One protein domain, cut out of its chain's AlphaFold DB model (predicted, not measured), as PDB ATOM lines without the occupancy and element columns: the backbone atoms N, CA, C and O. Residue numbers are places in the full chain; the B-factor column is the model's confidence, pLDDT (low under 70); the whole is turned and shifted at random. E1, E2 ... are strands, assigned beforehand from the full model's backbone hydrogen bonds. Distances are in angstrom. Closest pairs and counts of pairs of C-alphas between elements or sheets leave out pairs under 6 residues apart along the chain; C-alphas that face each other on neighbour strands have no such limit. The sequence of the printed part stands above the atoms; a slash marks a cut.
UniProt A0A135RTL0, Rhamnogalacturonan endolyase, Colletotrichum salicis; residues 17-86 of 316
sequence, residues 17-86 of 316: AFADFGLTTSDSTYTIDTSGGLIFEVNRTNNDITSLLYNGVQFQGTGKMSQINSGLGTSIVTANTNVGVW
ATOM      1  N   ALA A  17      63.425 -35.130  27.600       45.72
ATOM      2  CA  ALA A  17      62.705 -35.652  28.751       45.72
ATOM      3  C   ALA A  17      61.453 -34.787  28.925       45.72
ATOM      4  O   ALA A  17      61.549 -33.609  29.270       45.72
ATOM      5  N   PHE A  18      60.289 -35.345  28.612       46.00
ATOM      6  CA  PHE A  18      59.036 -34.754  29.054       46.00
ATOM      7  C   PHE A  18      58.985 -34.879  30.580       46.00
ATOM      8  O   PHE A  18      59.377 -35.916  31.119       46.00
ATOM      9  N   ALA A  19      58.570 -33.817  31.270       58.31
ATOM     10  CA  ALA A  19      58.261 -33.914  32.690       58.31
ATOM     11  C   ALA A  19      57.109 -34.921  32.838       58.31
ATOM     12  O   ALA A  19      56.069 -34.764  32.196       58.31
ATOM     13  N   ASP A  20      57.353 -35.995  33.583       73.62
ATOM     14  CA  ASP A  20      56.395 -37.078  33.796       73.62
ATOM     15  C   ASP A  20      55.654 -36.861  35.115       73.62
ATOM     16  O   ASP A  20      56.154 -36.190  36.021       73.62
ATOM     17  N   PHE A  21      54.454 -37.413  35.230       83.94
ATOM     18  CA  PHE A  21      53.739 -37.428  36.498       83.94
ATOM     19  C   PHE A  21      54.620 -38.039  37.603       83.94
ATOM     20  O   PHE A  21      55.250 -39.082  37.415       83.94
ATOM     21  N   GLY A  22      54.658 -37.397  38.770       86.62
ATOM     22  CA  GLY A  22      55.511 -37.796  39.883       86.62
ATOM     23  C   GLY A  22      54.719 -38.088  41.151       86.62
ATOM     24  O   GLY A  22      53.960 -37.249  41.622       86.62
ATOM     25  N   LEU A  23      54.964 -39.246  41.767       89.00
ATOM     26  CA  LEU A  23      54.560 -39.529  43.146       89.00
ATOM     27  C   LEU A  23      55.803 -39.803  43.990       89.00
ATOM     28  O   LEU A  23      56.494 -40.800  43.789       89.00
ATOM     29  N   THR A  24      56.054 -38.948  44.978       92.00
ATOM     30  CA  THR A  24      57.101 -39.153  45.986       92.00
ATOM     31  C   THR A  24      56.456 -39.453  47.334       92.00
ATOM     32  O   THR A  24      55.528 -38.769  47.755       92.00
ATOM     33  N   THR A  25      56.934 -40.489  48.023       92.12
ATOM     34  CA  THR A  25      56.417 -40.889  49.340       92.12
ATOM     35  C   THR A  25      57.449 -40.601  50.421       92.12
ATOM     36  O   THR A  25      58.602 -41.007  50.293       92.12
ATOM     37  N   SER A  26      57.019 -39.948  51.497       93.44
ATOM     38  CA  SER A  26      57.772 -39.798  52.742       93.44
ATOM     39  C   SER A  26      57.043 -40.494  53.900       93.44
ATOM     40  O   SER A  26      55.952 -41.051  53.730       93.44
ATOM     41  N   ASP A  27      57.619 -40.451  55.102       92.69
ATOM     42  CA  ASP A  27      56.961 -40.977  56.305       92.69
ATOM     43  C   ASP A  27      55.676 -40.206  56.651       92.69
ATOM     44  O   ASP A  27      54.735 -40.788  57.191       92.69
ATOM     45  N   SER A  28      55.598 -38.916  56.309       93.56
ATOM     46  CA  SER A  28      54.499 -38.025  56.702       93.56
ATOM     47  C   SER A  28      53.572 -37.620  55.555       93.56
ATOM     48  O   SER A  28      52.397 -37.340  55.802       93.56
ATOM     49  N   THR A  29      54.057 -37.599  54.312       94.25
ATOM     50  CA  THR A  29      53.334 -37.053  53.154       94.25
ATOM     51  C   THR A  29      53.453 -37.919  51.901       94.25
ATOM     52  O   THR A  29      54.424 -38.653  51.704       94.25
ATOM     53  N   TYR A  30      52.452 -37.805  51.031       93.69
ATOM     54  CA  TYR A  30      52.598 -38.066  49.602       93.69
ATOM     55  C   TYR A  30      52.748 -36.723  48.886       93.69
ATOM     56  O   TYR A  30      51.905 -35.849  49.068       93.69
ATOM     57  N   THR A  31      53.783 -36.568  48.068       93.25
ATOM     58  CA  THR A  31      53.971 -35.411  47.184       93.25
ATOM     59  C   THR A  31      53.616 -35.827  45.766       93.25
ATOM     60  O   THR A  31      54.206 -36.769  45.234       93.25
ATOM     61  N   ILE A  32      52.648 -35.137  45.170       91.25
ATOM     62  CA  ILE A  32      52.150 -35.404  43.825       91.25
ATOM     63  C   ILE A  32      52.565 -34.236  42.932       91.25
ATOM     64  O   ILE A  32      52.173 -33.099  43.189       91.25
ATOM     65  N   ASP A  33      53.332 -34.526  41.887       90.69
ATOM     66  CA  ASP A  33      53.683 -33.604  40.811       90.69
ATOM     67  C   ASP A  33      52.873 -33.966  39.566       90.69
ATOM     68  O   ASP A  33      53.031 -35.038  38.979       90.69
ATOM     69  N   THR A  34      51.974 -33.073  39.167       86.12
ATOM     70  CA  THR A  34      51.131 -33.270  37.981       86.12
ATOM     71  C   THR A  34      51.904 -33.129  36.672       86.12
ATOM     72  O   THR A  34      51.341 -33.397  35.613       86.12
ATOM     73  N   SER A  35      53.141 -32.620  36.711       85.31
ATOM     74  CA  SER A  35      53.901 -32.150  35.546       85.31
ATOM     75  C   SER A  35      53.205 -31.059  34.715       85.31
ATOM     76  O   SER A  35      53.726 -30.603  33.699       85.31
ATOM     77  N   GLY A  36      52.058 -30.558  35.191       83.88
ATOM     78  CA  GLY A  36      51.310 -29.420  34.657       83.88
ATOM     79  C   GLY A  36      51.569 -28.116  35.418       83.88
ATOM     80  O   GLY A  36      50.772 -27.185  35.331       83.88
ATOM     81  N   GLY A  37      52.646 -28.061  36.210       86.62
ATOM     82  CA  GLY A  37      52.994 -26.916  37.053       86.62
ATOM     83  C   GLY A  37      52.357 -26.934  38.443       86.62
ATOM     84  O   GLY A  37      52.691 -26.074  39.252       86.62
ATOM     85  N   LEU A  38      51.483 -27.898  38.750       88.50
ATOM     86  CA  LEU A  38      50.925 -28.100  40.088       88.50
ATOM     87  C   LEU A  38      51.652 -29.241  40.814       88.50
ATOM     88  O   LEU A  38      51.630 -30.380  40.345       88.50
ATOM     89  N   ILE A  39      52.208 -28.931  41.985       91.69
ATOM     90  CA  ILE A  39      52.732 -29.886  42.963       91.69
ATOM     91  C   ILE A  39      51.956 -29.696  44.264       91.69
ATOM     92  O   ILE A  39      51.863 -28.579  44.767       91.69
ATOM     93  N   PHE A  40      51.418 -30.763  44.841       92.62
ATOM     94  CA  PHE A  40      50.747 -30.685  46.139       92.62
ATOM     95  C   PHE A  40      51.150 -31.838  47.053       92.62
ATOM     96  O   PHE A  40      51.582 -32.901  46.606       92.62
ATOM     97  N   GLU A  41      51.019 -31.611  48.356       94.50
ATOM     98  CA  GLU A  41      51.374 -32.587  49.386       94.50
ATOM     99  C   GLU A  41      50.150 -32.979  50.198       94.50
ATOM    100  O   GLU A  41      49.410 -32.109  50.653       94.50
ATOM    101  N   VAL A  42      49.963 -34.281  50.409       93.44
ATOM    102  CA  VAL A  42      48.870 -34.854  51.198       93.44
ATOM    103  C   VAL A  42      49.438 -35.544  52.430       93.44
ATOM    104  O   VAL A  42      50.263 -36.453  52.318       93.44
ATOM    105  N   ASN A  43      48.972 -35.156  53.612       94.19
ATOM    106  CA  ASN A  43      49.357 -35.771  54.875       94.19
ATOM    107  C   ASN A  43      48.798 -37.199  54.991       94.19
ATOM    108  O   ASN A  43      47.602 -37.443  54.819       94.19
ATOM    109  N   ARG A  44      49.669 -38.155  55.330       93.31
ATOM    110  CA  ARG A  44      49.352 -39.593  55.345       93.31
ATOM    111  C   ARG A  44      48.541 -40.060  56.553       93.31
ATOM    112  O   ARG A  44      48.074 -41.195  56.569       93.31
ATOM    113  N   THR A  45      48.388 -39.210  57.564       93.06
ATOM    114  CA  THR A  45      47.674 -39.524  58.810       93.06
ATOM    115  C   THR A  45      46.303 -38.878  58.894       93.06
ATOM    116  O   THR A  45      45.472 -39.368  59.652       93.06
ATOM    117  N   ASN A  46      46.057 -37.794  58.150       91.94
ATOM    118  CA  ASN A  46      44.800 -37.054  58.248       91.94
ATOM    119  C   ASN A  46      44.201 -36.568  56.918       91.94
ATOM    120  O   ASN A  46      43.113 -36.000  56.937       91.94
ATOM    121  N   ASN A  47      44.862 -36.848  55.787       91.38
ATOM    122  CA  ASN A  47      44.428 -36.497  54.431       91.38
ATOM    123  C   ASN A  47      44.397 -34.988  54.115       91.38
ATOM    124  O   ASN A  47      43.929 -34.600  53.047       91.38
ATOM    125  N   ASP A  48      44.940 -34.143  54.991       94.00
ATOM    126  CA  ASP A  48      45.041 -32.710  54.727       94.00
ATOM    127  C   ASP A  48      46.011 -32.436  53.570       94.00
ATOM    128  O   ASP A  48      47.092 -33.032  53.500       94.00
ATOM    129  N   ILE A  49      45.664 -31.487  52.697       93.56
ATOM    130  CA  ILE A  49      46.603 -30.927  51.723       93.56
ATOM    131  C   ILE A  49      47.450 -29.872  52.442       93.56
ATOM    132  O   ILE A  49      46.955 -28.809  52.825       93.56
ATOM    133  N   THR A  50      48.732 -30.178  52.645       95.00
ATOM    134  CA  THR A  50      49.672 -29.370  53.441       95.00
ATOM    135  C   THR A  50      50.522 -28.418  52.608       95.00
ATOM    136  O   THR A  50      51.146 -27.512  53.156       95.00
ATOM    137  N   SER A  51      50.534 -28.597  51.289       94.94
ATOM    138  CA  SER A  51      51.222 -27.725  50.339       94.94
ATOM    139  C   SER A  51      50.497 -27.754  48.997       94.94
ATOM    140  O   SER A  51      50.023 -28.814  48.589       94.94
ATOM    141  N   LEU A  52      50.417 -26.609  48.318       92.69
ATOM    142  CA  LEU A  52      49.831 -26.458  46.988       92.69
ATOM    143  C   LEU A  52      50.663 -25.436  46.204       92.69
ATOM    144  O   LEU A  52      50.416 -24.231  46.241       92.69
ATOM    145  N   LEU A  53      51.689 -25.929  45.518       92.81
ATOM    146  CA  LEU A  53      52.605 -25.150  44.698       92.81
ATOM    147  C   LEU A  53      52.124 -25.142  43.250       92.81
ATOM    148  O   LEU A  53      52.161 -26.173  42.586       92.81
ATOM    149  N   TYR A  54      51.733 -23.981  42.737       89.62
ATOM    150  CA  TYR A  54      51.420 -23.807  41.321       89.62
ATOM    151  C   TYR A  54      52.436 -22.874  40.662       89.62
ATOM    152  O   TYR A  54      52.597 -21.726  41.076       89.62
ATOM    153  N   ASN A  55      53.158 -23.378  39.660       90.00
ATOM    154  CA  ASN A  55      54.266 -22.703  38.980       90.00
ATOM    155  C   ASN A  55      55.280 -22.084  39.964       90.00
ATOM    156  O   ASN A  55      55.761 -20.968  39.774       90.00
ATOM    157  N   GLY A  56      55.576 -22.815  41.046       91.00
ATOM    158  CA  GLY A  56      56.507 -22.406  42.102       91.00
ATOM    159  C   GLY A  56      55.933 -21.451  43.157       91.00
ATOM    160  O   GLY A  56      56.642 -21.107  44.100       91.00
ATOM    161  N   VAL A  57      54.669 -21.035  43.043       90.31
ATOM    162  CA  VAL A  57      53.999 -20.159  44.017       90.31
ATOM    163  C   VAL A  57      53.162 -20.995  44.983       90.31
ATOM    164  O   VAL A  57      52.364 -21.823  44.550       90.31
ATOM    165  N   GLN A  58      53.339 -20.783  46.291       93.38
ATOM    166  CA  GLN A  58      52.567 -21.458  47.339       93.38
ATOM    167  C   GLN A  58      51.189 -20.814  47.500       93.38
ATOM    168  O   GLN A  58      51.098 -19.630  47.816       93.38
ATOM    169  N   PHE A  59      50.140 -21.618  47.344       89.50
ATOM    170  CA  PHE A  59      48.741 -21.225  47.528       89.50
ATOM    171  C   PHE A  59      48.092 -21.873  48.755       89.50
ATOM    172  O   PHE A  59      46.987 -21.488  49.138       89.50
ATOM    173  N   GLN A  60      48.760 -22.828  49.410       92.38
ATOM    174  CA  GLN A  60      48.250 -23.393  50.653       92.38
ATOM    175  C   GLN A  60      48.354 -22.374  51.798       92.38
ATOM    176  O   GLN A  60      49.430 -21.860  52.110       92.38
ATOM    177  N   GLY A  61      47.218 -22.106  52.448       85.38
ATOM    178  CA  GLY A  61      47.139 -21.226  53.611       85.38
ATOM    179  C   GLY A  61      47.940 -21.754  54.807       85.38
ATOM    180  O   GLY A  61      48.023 -22.958  55.041       85.38
ATOM    181  N   THR A  62      48.500 -20.838  55.601       84.31
ATOM    182  CA  THR A  62      49.388 -21.159  56.737       84.31
ATOM    183  C   THR A  62      48.660 -21.445  58.051       84.31
ATOM    184  O   THR A  62      49.272 -21.949  58.989       84.31
ATOM    185  N   GLY A  63      47.370 -21.103  58.150       85.00
ATOM    186  CA  GLY A  63      46.580 -21.272  59.373       85.00
ATOM    187  C   GLY A  63      45.903 -22.638  59.479       85.00
ATOM    188  O   GLY A  63      46.137 -23.383  60.426       85.00
ATOM    189  N   LYS A  64      45.039 -22.958  58.512       86.88
ATOM    190  CA  LYS A  64      44.313 -24.231  58.430       86.88
ATOM    191  C   LYS A  64      44.547 -24.843  57.056       86.88
ATOM    192  O   LYS A  64      44.564 -24.118  56.061       86.88
ATOM    193  N   MET A  65      44.737 -26.158  57.034       92.31
ATOM    194  CA  MET A  65      45.022 -26.891  55.808       92.31
ATOM    195  C   MET A  65      43.771 -27.071  54.945       92.31
ATOM    196  O   MET A  65      42.644 -26.947  55.435       92.31
ATOM    197  N   SER A  66      43.966 -27.315  53.647       90.81
ATOM    198  CA  SER A  66      42.854 -27.632  52.748       90.81
ATOM    199  C   SER A  66      42.403 -29.071  53.001       90.81
ATOM    200  O   SER A  66      43.208 -29.999  52.948       90.81
ATOM    201  N   GLN A  67      41.125 -29.249  53.336       88.44
ATOM    202  CA  GLN A  67      40.593 -30.503  53.878       88.44
ATOM    203  C   GLN A  67      39.063 -30.550  53.779       88.44
ATOM    204  O   GLN A  67      38.404 -29.515  53.655       88.44
ATOM    205  N   ILE A  68      38.473 -31.743  53.897       86.56
ATOM    206  CA  ILE A  68      37.013 -31.894  53.946       86.56
ATOM    207  C   ILE A  68      36.465 -31.303  55.252       86.56
ATOM    208  O   ILE A  68      36.863 -31.702  56.350       86.56
ATOM    209  N   ASN A  69      35.515 -30.368  55.133       87.25
ATOM    210  CA  ASN A  69      34.851 -29.672  56.240       87.25
ATOM    211  C   ASN A  69      35.838 -29.027  57.238       87.25
ATOM    212  O   ASN A  69      36.313 -27.912  57.038       87.25
ATOM    213  N   SER A  70      36.140 -29.716  58.342       87.56
ATOM    214  CA  SER A  70      37.068 -29.251  59.375       87.56
ATOM    215  C   SER A  70      38.191 -30.231  59.669       87.56
ATOM    216  O   SER A  70      38.871 -30.081  60.679       87.56
ATOM    217  N   GLY A  71      38.488 -31.109  58.712       87.75
ATOM    218  CA  GLY A  71      39.525 -32.131  58.803       87.75
ATOM    219  C   GLY A  71      38.900 -33.473  59.136       87.75
ATOM    220  O   GLY A  71      37.964 -33.548  59.936       87.75
ATOM    221  N   LEU A  72      39.409 -34.534  58.516       87.56
ATOM    222  CA  LEU A  72      38.921 -35.891  58.758       87.56
ATOM    223  C   LEU A  72      39.426 -36.462  60.095       87.56
ATOM    224  O   LEU A  72      38.907 -37.467  60.575       87.56
ATOM    225  N   GLY A  73      40.419 -35.817  60.719       89.69
ATOM    226  CA  GLY A  73      41.147 -36.399  61.844       89.69
ATOM    227  C   GLY A  73      41.984 -37.584  61.367       89.69
ATOM    228  O   GLY A  73      42.443 -37.595  60.230       89.69
ATOM    229  N   THR A  74      42.198 -38.589  62.214       91.94
ATOM    230  CA  THR A  74      42.976 -39.775  61.826       91.94
ATOM    231  C   THR A  74      42.296 -40.545  60.693       91.94
ATOM    232  O   THR A  74      41.162 -40.994  60.838       91.94
ATOM    233  N   SER A  75      43.014 -40.725  59.585       86.81
ATOM    234  CA  SER A  75      42.539 -41.349  58.349       86.81
ATOM    235  C   SER A  75      43.562 -42.342  57.800       86.81
ATOM    236  O   SER A  75      44.767 -42.191  58.005       86.81
ATOM    237  N   ILE A  76      43.085 -43.351  57.070       85.38
ATOM    238  CA  ILE A  76      43.946 -44.255  56.299       85.38
ATOM    239  C   ILE A  76      44.156 -43.621  54.926       85.38
ATOM    240  O   ILE A  76      43.206 -43.492  54.158       85.38
ATOM    241  N   VAL A  77      45.391 -43.222  54.624       85.56
ATOM    242  CA  VAL A  77      45.726 -42.550  53.363       85.56
ATOM    243  C   VAL A  77      46.651 -43.434  52.534       85.56
ATOM    244  O   VAL A  77      47.799 -43.712  52.897       85.56
ATOM    245  N   THR A  78      46.155 -43.860  51.380       83.19
ATOM    246  CA  THR A  78      46.890 -44.674  50.410       83.19
ATOM    247  C   THR A  78      47.110 -43.886  49.129       83.19
ATOM    248  O   THR A  78      46.199 -43.211  48.662       83.19
ATOM    249  N   ALA A  79      48.296 -44.013  48.544       76.62
ATOM    250  CA  ALA A  79      48.606 -43.513  47.211       76.62
ATOM    251  C   ALA A  79      49.171 -44.665  46.376       76.62
ATOM    252  O   ALA A  79      49.911 -45.508  46.884       76.62
ATOM    253  N   ASN A  80      48.805 -44.708  45.102       70.25
ATOM    254  CA  ASN A  80      49.353 -45.620  44.105       70.25
ATOM    255  C   ASN A  80      49.934 -44.791  42.947       70.25
ATOM    256  O   ASN A  80      49.802 -43.573  42.918       70.25
ATOM    257  N   THR A  81      50.592 -45.413  41.976       62.72
ATOM    258  CA  THR A  81      51.162 -44.678  40.830       62.72
ATOM    259  C   THR A  81      50.105 -44.065  39.896       62.72
ATOM    260  O   THR A  81      50.476 -43.376  38.957       62.72
ATOM    261  N   ASN A  82      48.809 -44.270  40.167       55.44
ATOM    262  CA  ASN A  82      47.672 -43.747  39.400       55.44
ATOM    263  C   ASN A  82      46.913 -42.665  40.195       55.44
ATOM    264  O   ASN A  82      45.681 -42.654  40.226       55.44
ATOM    265  N   VAL A  83      47.630 -41.786  40.899       48.50
ATOM    266  CA  VAL A  83      47.009 -40.732  41.715       48.50
ATOM    267  C   VAL A  83      46.697 -39.514  40.852       48.50
ATOM    268  O   VAL A  83      47.582 -38.923  40.252       48.50
ATOM    269  N   GLY A  84      45.435 -39.100  40.844       45.81
ATOM    270  CA  GLY A  84      45.006 -37.812  40.306       45.81
ATOM    271  C   GLY A  84      44.289 -37.011  41.385       45.81
ATOM    272  O   GLY A  84      43.569 -37.585  42.202       45.81
ATOM    273  N   VAL A  85      44.477 -35.692  41.394       46.09
ATOM    274  CA  VAL A  85      43.696 -34.779  42.237       46.09
ATOM    275  C   VAL A  85      42.971 -33.793  41.355       46.09
ATOM    276  O   VAL A  85      43.560 -33.162  40.481       46.09
ATOM    277  N   TRP A  86      41.671 -33.691  41.602       51.84
ATOM    278  CA  TRP A  86      40.739 -33.006  40.731       51.84
ATOM    279  C   TRP A  86      39.666 -32.322  41.577       51.84
ATOM    280  O   TRP A  86      39.084 -32.940  42.467       51.84
TER     281      TRP A  86
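Overview. This is residues 17 to 86 of the 316 residues of the protein "Rhamnogalacturonan endolyase" of Colletotrichum salicis (UniProt A0A135RTL0). With little regular structure, this is one small antiparallel sheet of four strands, and a long stretch with no named element, residues 55 to 86, loops past its E4 edge and round one end, its last residues over one face. The printed part has 70 residues, no named helix and E1 to E4 in order along the chain and across the sheet, a meander, each strand the antiparallel neighbour of the one before. It is all strand, though under half of the residues are in named elements, and compact: radius of gyration of the C-alphas 12.2 A, spans 39 by 25 by 21 A.

Arrangement. Look first at inner strands E2, residues 29 to 33, and E3, residues 38 to 43, a hairpin at 166 degrees, with N 42 and O 30 2.8 A apart. Edge strand E1, residues 22 to 25, pairs with E2 through N 31 and O 24, 2.8 A. Edge strand E4, residues 49 to 54, pairs with E3 through N 39 and O 53, 2.8 A.

Along the chain. Find C-alpha 22 at (55.511, -37.796, 39.883), where E1 begins; E4 ends at C-alpha 54, (51.420, -23.807, 41.321). E3 runs 16.7 A and E4 13.5 A.

Size, cuts and confidence. The printed part has no cut; residues 17 to 19 and 81 to 86 are under 70 in pLDDT.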